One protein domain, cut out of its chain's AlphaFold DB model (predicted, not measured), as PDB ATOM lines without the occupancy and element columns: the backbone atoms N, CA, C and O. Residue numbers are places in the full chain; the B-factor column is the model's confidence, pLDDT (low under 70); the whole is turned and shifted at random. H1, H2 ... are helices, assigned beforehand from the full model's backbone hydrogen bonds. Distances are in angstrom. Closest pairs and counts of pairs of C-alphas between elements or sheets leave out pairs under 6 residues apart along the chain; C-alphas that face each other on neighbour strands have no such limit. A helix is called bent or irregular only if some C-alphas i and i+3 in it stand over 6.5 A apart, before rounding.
ATOM      1  N   ARG A 182      27.531 -26.845 -16.219       53.91
ATOM      2  CA  ARG A 182      26.393 -26.463 -15.353       53.91
ATOM      3  C   ARG A 182      25.547 -27.648 -14.853       53.91
ATOM      4  O   ARG A 182      25.260 -28.595 -15.581       53.91
ATOM      5  N   LYS A 183      25.027 -27.487 -13.625       53.53
ATOM      6  CA  LYS A 183      24.047 -28.362 -12.949       53.53
ATOM      7  C   LYS A 183      22.841 -28.670 -13.858       53.53
ATOM      8  O   LYS A 183      22.198 -27.753 -14.362       53.53
ATOM      9  N   GLY A 184      22.536 -29.960 -14.031       50.78
ATOM     10  CA  GLY A 184      21.462 -30.472 -14.903       50.78
ATOM     11  C   GLY A 184      21.808 -31.753 -15.684       50.78
ATOM     12  O   GLY A 184      21.114 -32.083 -16.649       50.78
ATOM     13  N   TYR A 185      22.900 -32.429 -15.308       58.22
ATOM     14  CA  TYR A 185      23.421 -33.642 -15.952       58.22
ATOM     15  C   TYR A 185      23.335 -34.916 -15.109       58.22
ATOM     16  O   TYR A 185      23.504 -35.994 -15.672       58.22
ATOM     17  N   SER A 186      23.041 -34.820 -13.807       58.50
ATOM     18  CA  SER A 186      23.087 -35.976 -12.898       58.50
ATOM     19  C   SER A 186      22.154 -37.104 -13.347       58.50
ATOM     20  O   SER A 186      22.585 -38.241 -13.459       58.50
ATOM     21  N   GLU A 187      20.919 -36.791 -13.753       57.66
ATOM     22  CA  GLU A 187      19.948 -37.816 -14.178       57.66
ATOM     23  C   GLU A 187      20.335 -38.541 -15.485       57.66
ATOM     24  O   GLU A 187      20.003 -39.713 -15.673       57.66
ATOM     25  N   ILE A 188      21.028 -37.860 -16.405       59.72
ATOM     26  CA  ILE A 188      21.476 -38.456 -17.677       59.72
ATOM     27  C   ILE A 188      22.733 -39.300 -17.442       59.72
ATOM     28  O   ILE A 188      22.807 -40.419 -17.956       59.72
ATOM     29  N   ASN A 189      23.672 -38.805 -16.626       62.69
ATOM     30  CA  ASN A 189      24.871 -39.546 -16.231       62.69
ATOM     31  C   ASN A 189      24.520 -40.795 -15.422       62.69
ATOM     32  O   ASN A 189      25.047 -41.862 -15.709       62.69
ATOM     33  N   GLU A 190      23.560 -40.720 -14.498       62.34
ATOM     34  CA  GLU A 190      23.093 -41.895 -13.759       62.34
ATOM     35  C   GLU A 190      22.577 -43.003 -14.688       62.34
ATOM     36  O   GLU A 190      22.860 -44.184 -14.481       62.34
ATOM     37  N   ARG A 191      21.807 -42.645 -15.724       58.97
ATOM     38  CA  ARG A 191      21.282 -43.624 -16.687       58.97
ATOM     39  C   ARG A 191      22.371 -44.185 -17.592       58.97
ATOM     40  O   ARG A 191      22.336 -45.381 -17.884       58.97
ATOM     41  N   TYR A 192      23.318 -43.347 -18.005       60.81
ATOM     42  CA  TYR A 192      24.507 -43.774 -18.738       60.81
ATOM     43  C   TYR A 192      25.336 -44.776 -17.916       60.81
ATOM     44  O   TYR A 192      25.584 -45.887 -18.385       60.81
ATOM     45  N   ASN A 193      25.638 -44.450 -16.655       60.53
ATOM     46  CA  ASN A 193      26.411 -45.292 -15.736       60.53
ATOM     47  C   ASN A 193      25.713 -46.630 -15.451       60.53
ATOM     48  O   ASN A 193      26.347 -47.683 -15.438       60.53
ATOM     49  N   LYS A 194      24.381 -46.625 -15.319       61.31
ATOM     50  CA  LYS A 194      23.566 -47.842 -15.147       61.31
ATOM     51  C   LYS A 194      23.364 -48.635 -16.453       61.31
ATOM     52  O   LYS A 194      22.553 -49.560 -16.483       61.31
ATOM     53  N   LYS A 195      24.056 -48.269 -17.543       62.78
ATOM     54  CA  LYS A 195      23.947 -48.859 -18.890       62.78
ATOM     55  C   LYS A 195      22.506 -48.943 -19.408       62.78
ATOM     56  O   LYS A 195      22.172 -49.821 -20.206       62.78
ATOM     57  N   PHE A 196      21.637 -48.031 -18.970       64.31
ATOM     58  CA  PHE A 196      20.282 -47.957 -19.501       64.31
ATOM     59  C   PHE A 196      20.318 -47.431 -20.935       64.31
ATOM     60  O   PHE A 196      21.133 -46.566 -21.258       64.31
ATOM     61  N   PRO A 197      19.395 -47.880 -21.801       67.44
ATOM     62  CA  PRO A 197      19.322 -47.356 -23.149       67.44
ATOM     63  C   PRO A 197      19.063 -45.846 -23.138       67.44
ATOM     64  O   PRO A 197      18.167 -45.359 -22.437       67.44
ATOM     65  N   LEU A 198      19.836 -45.121 -23.944       71.25
ATOM     66  CA  LEU A 198      19.744 -43.669 -24.077       71.25
ATOM     67  C   LEU A 198      19.006 -43.288 -25.360       71.25
ATOM     68  O   LEU A 198      19.065 -43.983 -26.380       71.25
ATOM     69  N   ASN A 199      18.304 -42.159 -25.320       75.25
ATOM     70  CA  ASN A 199      17.715 -41.553 -26.507       75.25
ATOM     71  C   ASN A 199      18.732 -40.645 -27.232       75.25
ATOM     72  O   ASN A 199      19.771 -40.274 -26.692       75.25
ATOM     73  N   ARG A 200      18.429 -40.249 -28.475       73.81
ATOM     74  CA  ARG A 200      19.354 -39.443 -29.297       73.81
ATOM     75  C   ARG A 200      19.700 -38.076 -28.698       73.81
ATOM     76  O   ARG A 200      20.812 -37.609 -28.911       73.81
ATOM     77  N   GLN A 201      18.765 -37.431 -27.998       78.88
ATOM     78  CA  GLN A 201      19.018 -36.136 -27.358       78.88
ATOM     79  C   GLN A 201      19.952 -36.302 -26.158       78.88
ATOM     80  O   GLN A 201      20.871 -35.509 -26.001       78.88
ATOM     81  N   GLU A 202      19.768 -37.361 -25.365       77.69
ATOM     82  CA  GLU A 202      20.658 -37.718 -24.251       77.69
ATOM     83  C   GLU A 202      22.075 -38.013 -24.752       77.69
ATOM     84  O   GLU A 202      23.029 -37.426 -24.253       77.69
ATOM     85  N   VAL A 203      22.215 -38.830 -25.801       76.19
ATOM     86  CA  VAL A 203      23.522 -39.132 -26.414       76.19
ATOM     87  C   VAL A 203      24.199 -37.877 -26.964       76.19
ATOM     88  O   VAL A 203      25.387 -37.670 -26.735       76.19
ATOM     89  N   ALA A 204      23.465 -37.024 -27.687       77.75
ATOM     90  CA  ALA A 204      24.020 -35.781 -28.222       77.75
ATOM     91  C   ALA A 204      24.511 -34.851 -27.106       77.75
ATOM     92  O   ALA A 204      25.566 -34.238 -27.242       77.75
ATOM     93  N   LYS A 205      23.761 -34.800 -26.006       79.50
ATOM     94  CA  LYS A 205      24.058 -33.998 -24.829       79.50
ATOM     95  C   LYS A 205      25.318 -34.520 -24.104       79.50
ATOM     96  O   LYS A 205      26.237 -33.745 -23.868       79.50
ATOM     97  N   ILE A 206      25.451 -35.834 -23.883       76.50
ATOM     98  CA  ILE A 206      26.695 -36.429 -23.342       76.50
ATOM     99  C   ILE A 206      27.895 -36.125 -24.256       76.50
ATOM    100  O   ILE A 206      28.918 -35.637 -23.789       76.50
ATOM    101  N   LEU A 207      27.758 -36.315 -25.573       79.25
ATOM    102  CA  LEU A 207      28.837 -36.018 -26.526       79.25
ATOM    103  C   LEU A 207      29.254 -34.545 -26.534       79.25
ATOM    104  O   LEU A 207      30.425 -34.239 -26.747       79.25
ATOM    105  N   GLU A 208      28.304 -33.629 -26.374       83.12
ATOM    106  CA  GLU A 208      28.593 -32.203 -26.252       83.12
ATOM    107  C   GLU A 208      29.421 -31.915 -24.996       83.12
ATOM    108  O   GLU A 208      30.413 -31.191 -25.074       83.12
ATOM    109  N   ASN A 209      29.071 -32.534 -23.869       79.69
ATOM    110  CA  ASN A 209      29.821 -32.407 -22.623       79.69
ATOM    111  C   ASN A 209      31.255 -32.908 -22.725       79.69
ATOM    112  O   ASN A 209      32.175 -32.173 -22.362       79.69
ATOM    113  N   GLU A 210      31.445 -34.113 -23.259       81.62
ATOM    114  CA  GLU A 210      32.776 -34.682 -23.483       81.62
ATOM    115  C   GLU A 210      33.626 -33.760 -24.352       81.62
ATOM    116  O   GLU A 210      34.752 -33.409 -24.005       81.62
ATOM    117  N   ARG A 211      33.068 -33.274 -25.466       83.50
ATOM    118  CA  ARG A 211      33.774 -32.336 -26.353       83.50
ATOM    119  C   ARG A 211      34.162 -31.051 -25.641       83.50
ATOM    120  O   ARG A 211      35.264 -30.558 -25.858       83.50
ATOM    121  N   ASN A 212      33.271 -30.500 -24.822       85.56
ATOM    122  CA  ASN A 212      33.537 -29.275 -24.078       85.56
ATOM    123  C   ASN A 212      34.624 -29.484 -23.014       85.56
ATOM    124  O   ASN A 212      35.467 -28.607 -22.832       85.56
ATOM    125  N   ALA A 213      34.638 -30.642 -22.353       85.06
ATOM    126  CA  ALA A 213      35.627 -30.987 -21.341       85.06
ATOM    127  C   ALA A 213      37.018 -31.183 -21.974       85.06
ATOM    128  O   ALA A 213      37.996 -30.563 -21.554       85.06
ATOM    129  N   TRP A 214      37.093 -31.915 -23.085       87.06
ATOM    130  CA  TRP A 214      38.318 -32.055 -23.873       87.06
ATOM    131  C   TRP A 214      38.804 -30.734 -24.485       87.06
ATOM    132  O   TRP A 214      40.001 -30.444 -24.504       87.06
ATOM    133  N   ALA A 215      37.886 -29.889 -24.960       89.31
ATOM    134  CA  ALA A 215      38.231 -28.563 -25.463       89.31
ATOM    135  C   ALA A 215      38.809 -27.667 -24.359       89.31
ATOM    136  O   ALA A 215      39.728 -26.890 -24.627       89.31
ATOM    137  N   PHE A 216      38.300 -27.784 -23.130       90.81
ATOM    138  CA  PHE A 216      38.871 -27.111 -21.969       90.81
ATOM    139  C   PHE A 216      40.302 -27.598 -21.705       90.81
ATOM    140  O   PHE A 216      41.201 -26.762 -21.623       90.81
ATOM    141  N   ALA A 217      40.541 -28.914 -21.689       90.88
ATOM    142  CA  ALA A 217      41.878 -29.483 -21.507       90.88
ATOM    143  C   ALA A 217      42.892 -28.965 -22.534       90.88
ATOM    144  O   ALA A 217      43.936 -28.412 -22.179       90.88
ATOM    145  N   LEU A 218      42.537 -29.041 -23.818       90.69
ATOM    146  CA  LEU A 218      43.387 -28.548 -24.898       90.69
ATOM    147  C   LEU A 218      43.615 -27.037 -24.805       90.69
ATOM    148  O   LEU A 218      44.730 -26.577 -25.040       90.69
ATOM    149  N   LYS A 219      42.592 -26.244 -24.469       91.12
ATOM    150  CA  LYS A 219      42.733 -24.787 -24.334       91.12
ATOM    151  C   LYS A 219      43.689 -24.414 -23.200       91.12
ATOM    152  O   LYS A 219      44.470 -23.481 -23.380       91.12
ATOM    153  N   SER A 220      43.632 -25.133 -22.082       92.06
ATOM    154  CA  SER A 220      44.481 -24.900 -20.912       92.06
ATOM    155  C   SER A 220      45.936 -25.290 -21.169       92.06
ATOM    156  O   SER A 220      46.835 -24.549 -20.787       92.06
ATOM    157  N   LEU A 221      46.187 -26.401 -21.870       91.12
ATOM    158  CA  LEU A 221      47.548 -26.911 -22.073       91.12
ATOM    159  C   LEU A 221      48.245 -26.360 -23.324       91.12
ATOM    160  O   LEU A 221      49.455 -26.137 -23.300       91.12
ATOM    161  N   LYS A 222      47.513 -26.086 -24.413       90.06
ATOM    162  CA  LYS A 222      48.072 -25.682 -25.722       90.06
ATOM    163  C   LYS A 222      49.119 -24.556 -25.678       90.06
ATOM    164  O   LYS A 222      50.063 -24.640 -26.479       90.06
ATOM    165  N   PRO A 223      49.001 -23.512 -24.831       90.00
ATOM    166  CA  PRO A 223      50.035 -22.485 -24.729       90.00
ATOM    167  C   PRO A 223      51.411 -23.060 -24.378       90.00
ATOM    168  O   PRO A 223      52.407 -22.592 -24.926       90.00
ATOM    169  N   PHE A 224      51.454 -24.121 -23.568       89.38
ATOM    170  CA  PHE A 224      52.662 -24.731 -23.003       89.38
ATOM    171  C   PHE A 224      53.217 -25.908 -23.817       89.38
ATOM    172  O   PHE A 224      54.361 -26.297 -23.612       89.38
ATOM    173  N   LEU A 225      52.436 -26.460 -24.750       86.56
ATOM    174  CA  LEU A 225      52.840 -27.605 -25.572       86.56
ATOM    175  C   LEU A 225      53.768 -27.193 -26.728       86.56
ATOM    176  O   LEU A 225      53.458 -26.238 -27.461       86.56
ATOM    177  N   GLY A 226      54.840 -27.966 -26.941       82.69
ATOM    178  CA  GLY A 226      55.670 -27.922 -28.148       82.69
ATOM    179  C   GLY A 226      54.919 -28.410 -29.396       82.69
ATOM    180  O   GLY A 226      53.749 -28.785 -29.336       82.69
ATOM    181  N   LYS A 227      55.564 -28.384 -30.569       79.00
ATOM    182  CA  LYS A 227      54.914 -28.826 -31.818       79.00
ATOM    183  C   LYS A 227      54.504 -30.303 -31.753       79.00
ATOM    184  O   LYS A 227      53.365 -30.611 -32.095       79.00
ATOM    185  N   ASP A 228      55.405 -31.161 -31.288       78.31
ATOM    186  CA  ASP A 228      55.193 -32.610 -31.241       78.31
ATOM    187  C   ASP A 228      54.179 -32.978 -30.141       78.31
ATOM    188  O   ASP A 228      53.218 -33.697 -30.406       78.31
ATOM    189  N   ASP A 229      54.284 -32.357 -28.959       80.94
ATOM    190  CA  ASP A 229      53.316 -32.512 -27.860       80.94
ATOM    191  C   ASP A 229      51.890 -32.113 -28.264       80.94
ATOM    192  O   ASP A 229      50.912 -32.704 -27.811       80.94
ATOM    193  N   ARG A 230      51.739 -31.094 -29.124       81.81
ATOM    194  CA  ARG A 230      50.421 -30.694 -29.646       81.81
ATOM    195  C   ARG A 230      49.824 -31.764 -30.539       81.81
ATOM    196  O   ARG A 230      48.617 -31.977 -30.476       81.81
ATOM    197  N   GLU A 231      50.630 -32.379 -31.396       78.81
ATOM    198  CA  GLU A 231      50.165 -33.452 -32.273       78.81
ATOM    199  C   GLU A 231      49.764 -34.677 -31.450       78.81
ATOM    200  O   GLU A 231      48.680 -35.222 -31.662       78.81
ATOM    201  N   TYR A 232      50.566 -35.017 -30.440       80.44
ATOM    202  CA  TYR A 232      50.254 -36.066 -29.475       80.44
ATOM    203  C   TYR A 232      48.948 -35.794 -28.709       80.44
ATOM    204  O   TYR A 232      48.024 -36.606 -28.749       80.44
ATOM    205  N   ALA A 233      48.815 -34.620 -28.082       82.12
ATOM    206  CA  ALA A 233      47.622 -34.253 -27.321       82.12
ATOM    207  C   ALA A 233      46.356 -34.246 -28.192       82.12
ATOM    208  O   ALA A 233      45.300 -34.719 -27.776       82.12
ATOM    209  N   LEU A 234      46.455 -33.746 -29.430       80.19
ATOM    210  CA  LEU A 234      45.348 -33.792 -30.384       80.19
ATOM    211  C   LEU A 234      44.986 -35.227 -30.771       80.19
ATOM    212  O   LEU A 234      43.797 -35.519 -30.908       80.19
ATOM    213  N   HIS A 235      45.978 -36.103 -30.949       77.44
ATOM    214  CA  HIS A 235      45.744 -37.511 -31.238       77.44
ATOM    215  C   HIS A 235      44.988 -38.191 -30.094       77.44
ATOM    216  O   HIS A 235      43.913 -38.737 -30.343       77.44
ATOM    217  N   GLN A 236      45.499 -38.086 -28.862       74.06
ATOM    218  CA  GLN A 236      44.879 -38.662 -27.664       74.06
ATOM    219  C   GLN A 236      43.427 -38.192 -27.512       74.06
ATOM    220  O   GLN A 236      42.492 -38.992 -27.485       74.06
ATOM    221  N   THR A 237      43.204 -36.874 -27.539       75.94
ATOM    222  CA  THR A 237      41.860 -36.306 -27.397       75.94
ATOM    223  C   THR A 237      40.906 -36.749 -28.515       75.94
ATOM    224  O   THR A 237      39.752 -37.094 -28.255       75.94
ATOM    225  N   HIS A 238      41.340 -36.707 -29.778       70.81
ATOM    226  CA  HIS A 238      40.443 -36.931 -30.912       70.81
ATOM    227  C   HIS A 238      40.192 -38.418 -31.193       70.81
ATOM    228  O   HIS A 238      39.040 -38.817 -31.393       70.81
ATOM    229  N   ASN A 239      41.250 -39.224 -31.246       65.88
ATOM    230  CA  ASN A 239      41.181 -40.605 -31.718       65.88
ATOM    231  C   ASN A 239      40.947 -41.595 -30.579       65.88
ATOM    232  O   ASN A 239      40.127 -42.500 -30.735       65.88
ATOM    233  N   ASP A 240      41.608 -41.404 -29.442       63.53
ATOM    234  CA  ASP A 240      41.565 -42.386 -28.360       63.53
ATOM    235  C   ASP A 240      40.373 -42.113 -27.435       63.53
ATOM    236  O   ASP A 240      39.594 -43.021 -27.145       63.53
ATOM    237  N   SER A 241      40.115 -40.847 -27.093       67.25
ATOM    238  CA  SER A 241      39.013 -40.489 -26.191       67.25
ATOM    239  C   SER A 241      37.689 -40.229 -26.922       67.25
ATOM    240  O   SER A 241      36.722 -40.976 -26.755       67.25
ATOM    241  N   LEU A 242      37.604 -39.195 -27.771       70.50
ATOM    242  CA  LEU A 242      36.322 -38.769 -28.357       70.50
ATOM    243  C   LEU A 242      35.722 -39.796 -29.324       70.50
ATOM    244  O   LEU A 242      34.503 -40.003 -29.340       70.50
ATOM    245  N   GLN A 243      36.552 -40.431 -30.152       67.06
ATOM    246  CA  GLN A 243      36.072 -41.432 -31.101       67.06
ATOM    247  C   GLN A 243      35.658 -42.729 -30.396       67.06
ATOM    248  O   GLN A 243      34.591 -43.260 -30.721       67.06
ATOM    249  N   SER A 244      36.429 -43.207 -29.412       63.12
ATOM    250  CA  SER A 244      36.062 -44.378 -28.603       63.12
ATOM    251  C   SER A 244      34.752 -44.141 -27.848       63.12
ATOM    252  O   SER A 244      33.786 -44.895 -28.010       63.12
ATOM    253  N   HIS A 245      34.651 -43.007 -27.148       66.88
ATOM    254  CA  HIS A 245      33.455 -42.638 -26.397       66.88
ATOM    255  C   HIS A 245      32.230 -42.472 -27.315       66.88
ATOM    256  O   HIS A 245      31.139 -42.966 -27.024       66.88
ATOM    257  N   SER A 246      32.406 -41.868 -28.499       68.12
ATOM    258  CA  SER A 246      31.330 -41.777 -29.490       68.12
ATOM    259  C   SER A 246      30.892 -43.130 -30.042       68.12
ATOM    260  O   SER A 246      29.713 -43.269 -30.375       68.12
ATOM    261  N   ASN A 247      31.793 -44.096 -30.205       66.25
ATOM    262  CA  ASN A 247      31.426 -45.435 -30.659       66.25
ATOM    263  C   ASN A 247      30.653 -46.185 -29.568       66.25
ATOM    264  O   ASN A 247      29.602 -46.762 -29.859       66.25
ATOM    265  N   SER A 248      31.113 -46.088 -28.318       67.38
ATOM    266  CA  SER A 248      30.444 -46.660 -27.149       67.38
ATOM    267  C   SER A 248      29.018 -46.119 -26.994       67.38
ATOM    268  O   SER A 248      28.054 -46.885 -27.036       67.38
ATOM    269  N   LEU A 249      28.829 -44.795 -26.984       68.50
ATOM    270  CA  LEU A 249      27.497 -44.184 -26.857       68.50
ATOM    271  C   LEU A 249      26.535 -44.553 -27.994       68.50
ATOM    272  O   LEU A 249      25.332 -44.732 -27.778       68.50
ATOM    273  N   ARG A 250      27.045 -44.689 -29.223       64.75
ATOM    274  CA  ARG A 250      26.227 -45.141 -30.360       64.75
ATOM    275  C   ARG A 250      25.739 -46.573 -30.168       64.75
ATOM    276  O   ARG A 250      24.603 -46.858 -30.537       64.75
ATOM    277  N   SER A 251      26.544 -47.442 -29.556       66.25
ATOM    278  CA  SER A 251      26.136 -48.814 -29.224       66.25
ATOM    279  C   SER A 251      25.035 -48.867 -28.152       66.25
ATOM    280  O   SER A 251      24.185 -49.751 -28.187       66.25
ATOM    281  N   MET A 252      24.984 -47.866 -27.264       65.56
ATOM    282  CA  MET A 252      23.971 -47.727 -26.204       65.56
ATOM    283  C   MET A 252      22.694 -47.001 -26.665       65.56
ATOM    284  O   MET A 252      21.750 -46.819 -25.889       65.56
ATOM    285  N   THR A 253      22.640 -46.567 -27.928       67.31
ATOM    286  CA  THR A 253      21.464 -45.894 -28.482       67.31
ATOM    287  C   THR A 253      20.373 -46.928 -28.749       67.31
ATOM    288  O   THR A 253      20.477 -47.731 -29.676       67.31
ATOM    289  N   ALA A 254      19.298 -46.901 -27.960       60.06
ATOM    290  CA  ALA A 254      18.194 -47.834 -28.162       60.06
ATOM    291  C   ALA A 254      17.492 -47.586 -29.510       60.06
ATOM    292  O   ALA A 254      17.270 -46.429 -29.896       60.06
ATOM    293  N   PRO A 255      17.028 -48.643 -30.200       60.91
ATOM    294  CA  PRO A 255      16.052 -48.470 -31.261       60.91
ATOM    295  C   PRO A 255      14.776 -47.838 -30.680       60.91
ATOM    296  O   PRO A 255      14.372 -48.128 -29.555       60.91
ATOM    297  N   TYR A 256      14.135 -46.959 -31.454       54.84
ATOM    298  CA  TYR A 256      13.032 -46.091 -31.007       54.84
ATOM    299  C   TYR A 256      11.905 -46.831 -30.251       54.84
ATOM    300  O   TYR A 256      11.320 -46.291 -29.312       54.84
ATOM    301  N   TRP A 257      11.642 -48.092 -30.610       51.34
ATOM    302  CA  TRP A 257      10.628 -48.934 -29.972       51.34
ATOM    303  C   TRP A 257      10.964 -49.319 -28.521       51.34
ATOM    304  O   TRP A 257      10.051 -49.434 -27.708       51.34
ATOM    305  N   ALA A 258      12.244 -49.474 -28.166       58.47
ATOM    306  CA  ALA A 258      12.663 -49.853 -26.816       58.47
ATOM    307  C   ALA A 258      12.449 -48.700 -25.818       58.47
ATOM    308  O   ALA A 258      11.958 -48.913 -24.711       58.47
ATOM    309  N   VAL A 259      12.717 -47.458 -26.243       59.62
ATOM    310  CA  VAL A 259      12.417 -46.248 -25.451       59.62
ATOM    311  C   VAL A 259      10.907 -46.072 -25.272       59.62
ATOM    312  O   VAL A 259      10.441 -45.750 -24.179       59.62
ATOM    313  N   TRP A 260      10.131 -46.301 -26.337       62.78
ATOM    314  CA  TRP A 260       8.670 -46.241 -26.279       62.78
ATOM    315  C   TRP A 260       8.091 -47.284 -25.311       62.78
ATOM    316  O   TRP A 260       7.242 -46.950 -24.485       62.78
ATOM    317  N   LEU A 261       8.595 -48.520 -25.360       61.22
ATOM    318  CA  LEU A 261       8.156 -49.613 -24.494       61.22
ATOM    319  C   LEU A 261       8.404 -49.308 -23.009       61.22
ATOM    320  O   LEU A 261       7.509 -49.514 -22.192       61.22
ATOM    321  N   MET A 262       9.573 -48.762 -22.665       69.56
ATOM    322  CA  MET A 262       9.886 -48.373 -21.283       69.56
ATOM    323  C   MET A 262       8.937 -47.285 -20.763       69.56
ATOM    324  O   MET A 262       8.365 -47.441 -19.683       69.56
ATOM    325  N   LYS A 263       8.673 -46.238 -21.559       66.00
ATOM    326  CA  LYS A 263       7.702 -45.188 -21.194       66.00
ATOM    327  C   LYS A 263       6.289 -45.740 -21.005       66.00
ATOM    328  O   LYS A 263       5.595 -45.365 -20.063       66.00
ATOM    329  N   TYR A 264       5.868 -46.655 -21.877       71.00
ATOM    330  CA  TYR A 264       4.564 -47.303 -21.772       71.00
ATOM    331  C   TYR A 264       4.424 -48.118 -20.475       71.00
ATOM    332  O   TYR A 264       3.387 -48.053 -19.808       71.00
ATOM    333  N   ILE A 265       5.469 -48.857 -20.090       71.62
ATOM    334  CA  ILE A 265       5.501 -49.626 -18.838       71.62
ATOM    335  C   ILE A 265       5.414 -48.690 -17.625       71.62
ATOM    336  O   ILE A 265       4.581 -48.916 -16.745       71.62
ATOM    337  N   GLU A 266       6.198 -47.610 -17.592       73.75
ATOM    338  CA  GLU A 266       6.163 -46.622 -16.504       73.75
ATOM    339  C   GLU A 266       4.781 -45.976 -16.330       73.75
ATOM    340  O   GLU A 266       4.274 -45.883 -15.210       73.75
ATOM    341  N   GLU A 267       4.129 -45.568 -17.424       77.12
ATOM    342  CA  GLU A 267       2.779 -44.996 -17.368       77.12
ATOM    343  C   GLU A 267       1.739 -45.997 -16.849       77.12
ATOM    344  O   GLU A 267       0.833 -45.629 -16.094       77.12
ATOM    345  N   LYS A 268       1.854 -47.274 -17.228       77.00
ATOM    346  CA  LYS A 268       0.943 -48.327 -16.757       77.00
ATOM    347  C   LYS A 268       1.160 -48.673 -15.290       77.00
ATOM    348  O   LYS A 268       0.180 -48.953 -14.601       77.00
ATOM    349  N   LEU A 269       2.399 -48.622 -14.805       69.12
ATOM    350  CA  LEU A 269       2.722 -48.826 -13.393       69.12
ATOM    351  C   LEU A 269       2.249 -47.653 -12.525       69.12
ATOM    352  O   LEU A 269       1.715 -47.885 -11.442       69.12
ATOM    353  N   LYS A 270       2.347 -46.409 -13.016       71.88
ATOM    354  CA  LYS A 270       1.811 -45.225 -12.321       71.88
ATOM    355  C   LYS A 270       0.290 -45.248 -12.174       71.88
ATOM    356  O   LYS A 270      -0.212 -44.797 -11.160       71.88
ATOM    357  N   LYS A 271      -0.444 -45.804 -13.145       71.44
ATOM    358  CA  LYS A 271      -1.916 -45.930 -13.089       71.44
ATOM    359  C   LYS A 271      -2.426 -47.057 -12.178       71.44
ATOM    360  O   LYS A 271      -3.634 -47.223 -12.055       71.44
ATOM    361  N   ARG A 272      -1.531 -47.876 -11.615       64.81
ATOM    362  CA  ARG A 272      -1.872 -48.999 -10.723       64.81
ATOM    363  C   ARG A 272      -1.572 -48.720  -9.243       64.81
ATOM    364  O   ARG A 272      -1.849 -49.592  -8.425       64.81
ATOM    365  N   LYS A 273      -1.006 -47.557  -8.918       48.69
ATOM    366  CA  LYS A 273      -0.901 -47.021  -7.554       48.69
ATOM    367  C   LYS A 273      -1.993 -45.983  -7.346       48.69
ATOM    368  O   LYS A 273      -2.463 -45.890  -6.196       48.69
TER     369      LYS A 273
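AT A GLANCE: This is residues 182 to 273 of the 273 residues of an uncharacterized protein of Candidatus Berkelbacteria bacterium RIFCSPHIGHO2_12_FULL_36_9 (UniProt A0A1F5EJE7). A long helical hairpin, H2 and H3 side by side, makes the body, with the short H1 set crosswise at its open end. Beyond that end, H4 leads away as an arm, and its residues 263 to 270 stick out with the tail 271 to 273. The printed part has 92 residues with four named helices, H1 to H4 in chain order, no named strand, and the class is all helix. It is only just loose, close to extended, with a radius of gyration of the C-alphas of 18.0 A and spans of 63 by 26 by 17 A.

IN THESE COORDINATES: Find C-alpha 186 at (23.087, -35.976, -12.898), where H1, residues 186 to 193, begins. Next comes H2, residues 200 to 221, 31.7 A long. H3, residues 227 to 251, runs 35.1 A from C-alpha 227 at (54.914, -28.826, -31.818); it is neither bent nor irregular, but only just: C-alphas 240 and 243 are 6.2 A apart. H4, residues 256 to 270, runs 21.8 A to C-alpha 270 at (1.811, -45.225, -12.321).

HOW THE PARTS SIT: H1 and H2 only just touch, with 3 pairs of C-alphas within 8 A, about perpendicular at 84 degrees; their closest C-alphas, of Ile 188 and Glu 202, are 6.7 A apart. H2 touches H1 with residues 202 to 206 alone. H2 and H3 touch as a helical hairpin, opposite ways at a shallow tilt of 13 degrees; look for their closest C-alphas, Val 203 and Leu 249, 6.4 A apart. H4 is apart from H1, H2 and H3. Every O i to N i+4 pair is within hydrogen-bond range in H1, H2 and H4; in H3, 17 of 21 are.

THE WHOLE: The C-alphas of Lys 227 and Arg 272, the two farthest apart, are 63.8 A apart. The printed part has no cut and no long link. Mean pLDDT of the printed part is 71.9; 43 residues are under 70, among them 182 to 197 and 243 to 263.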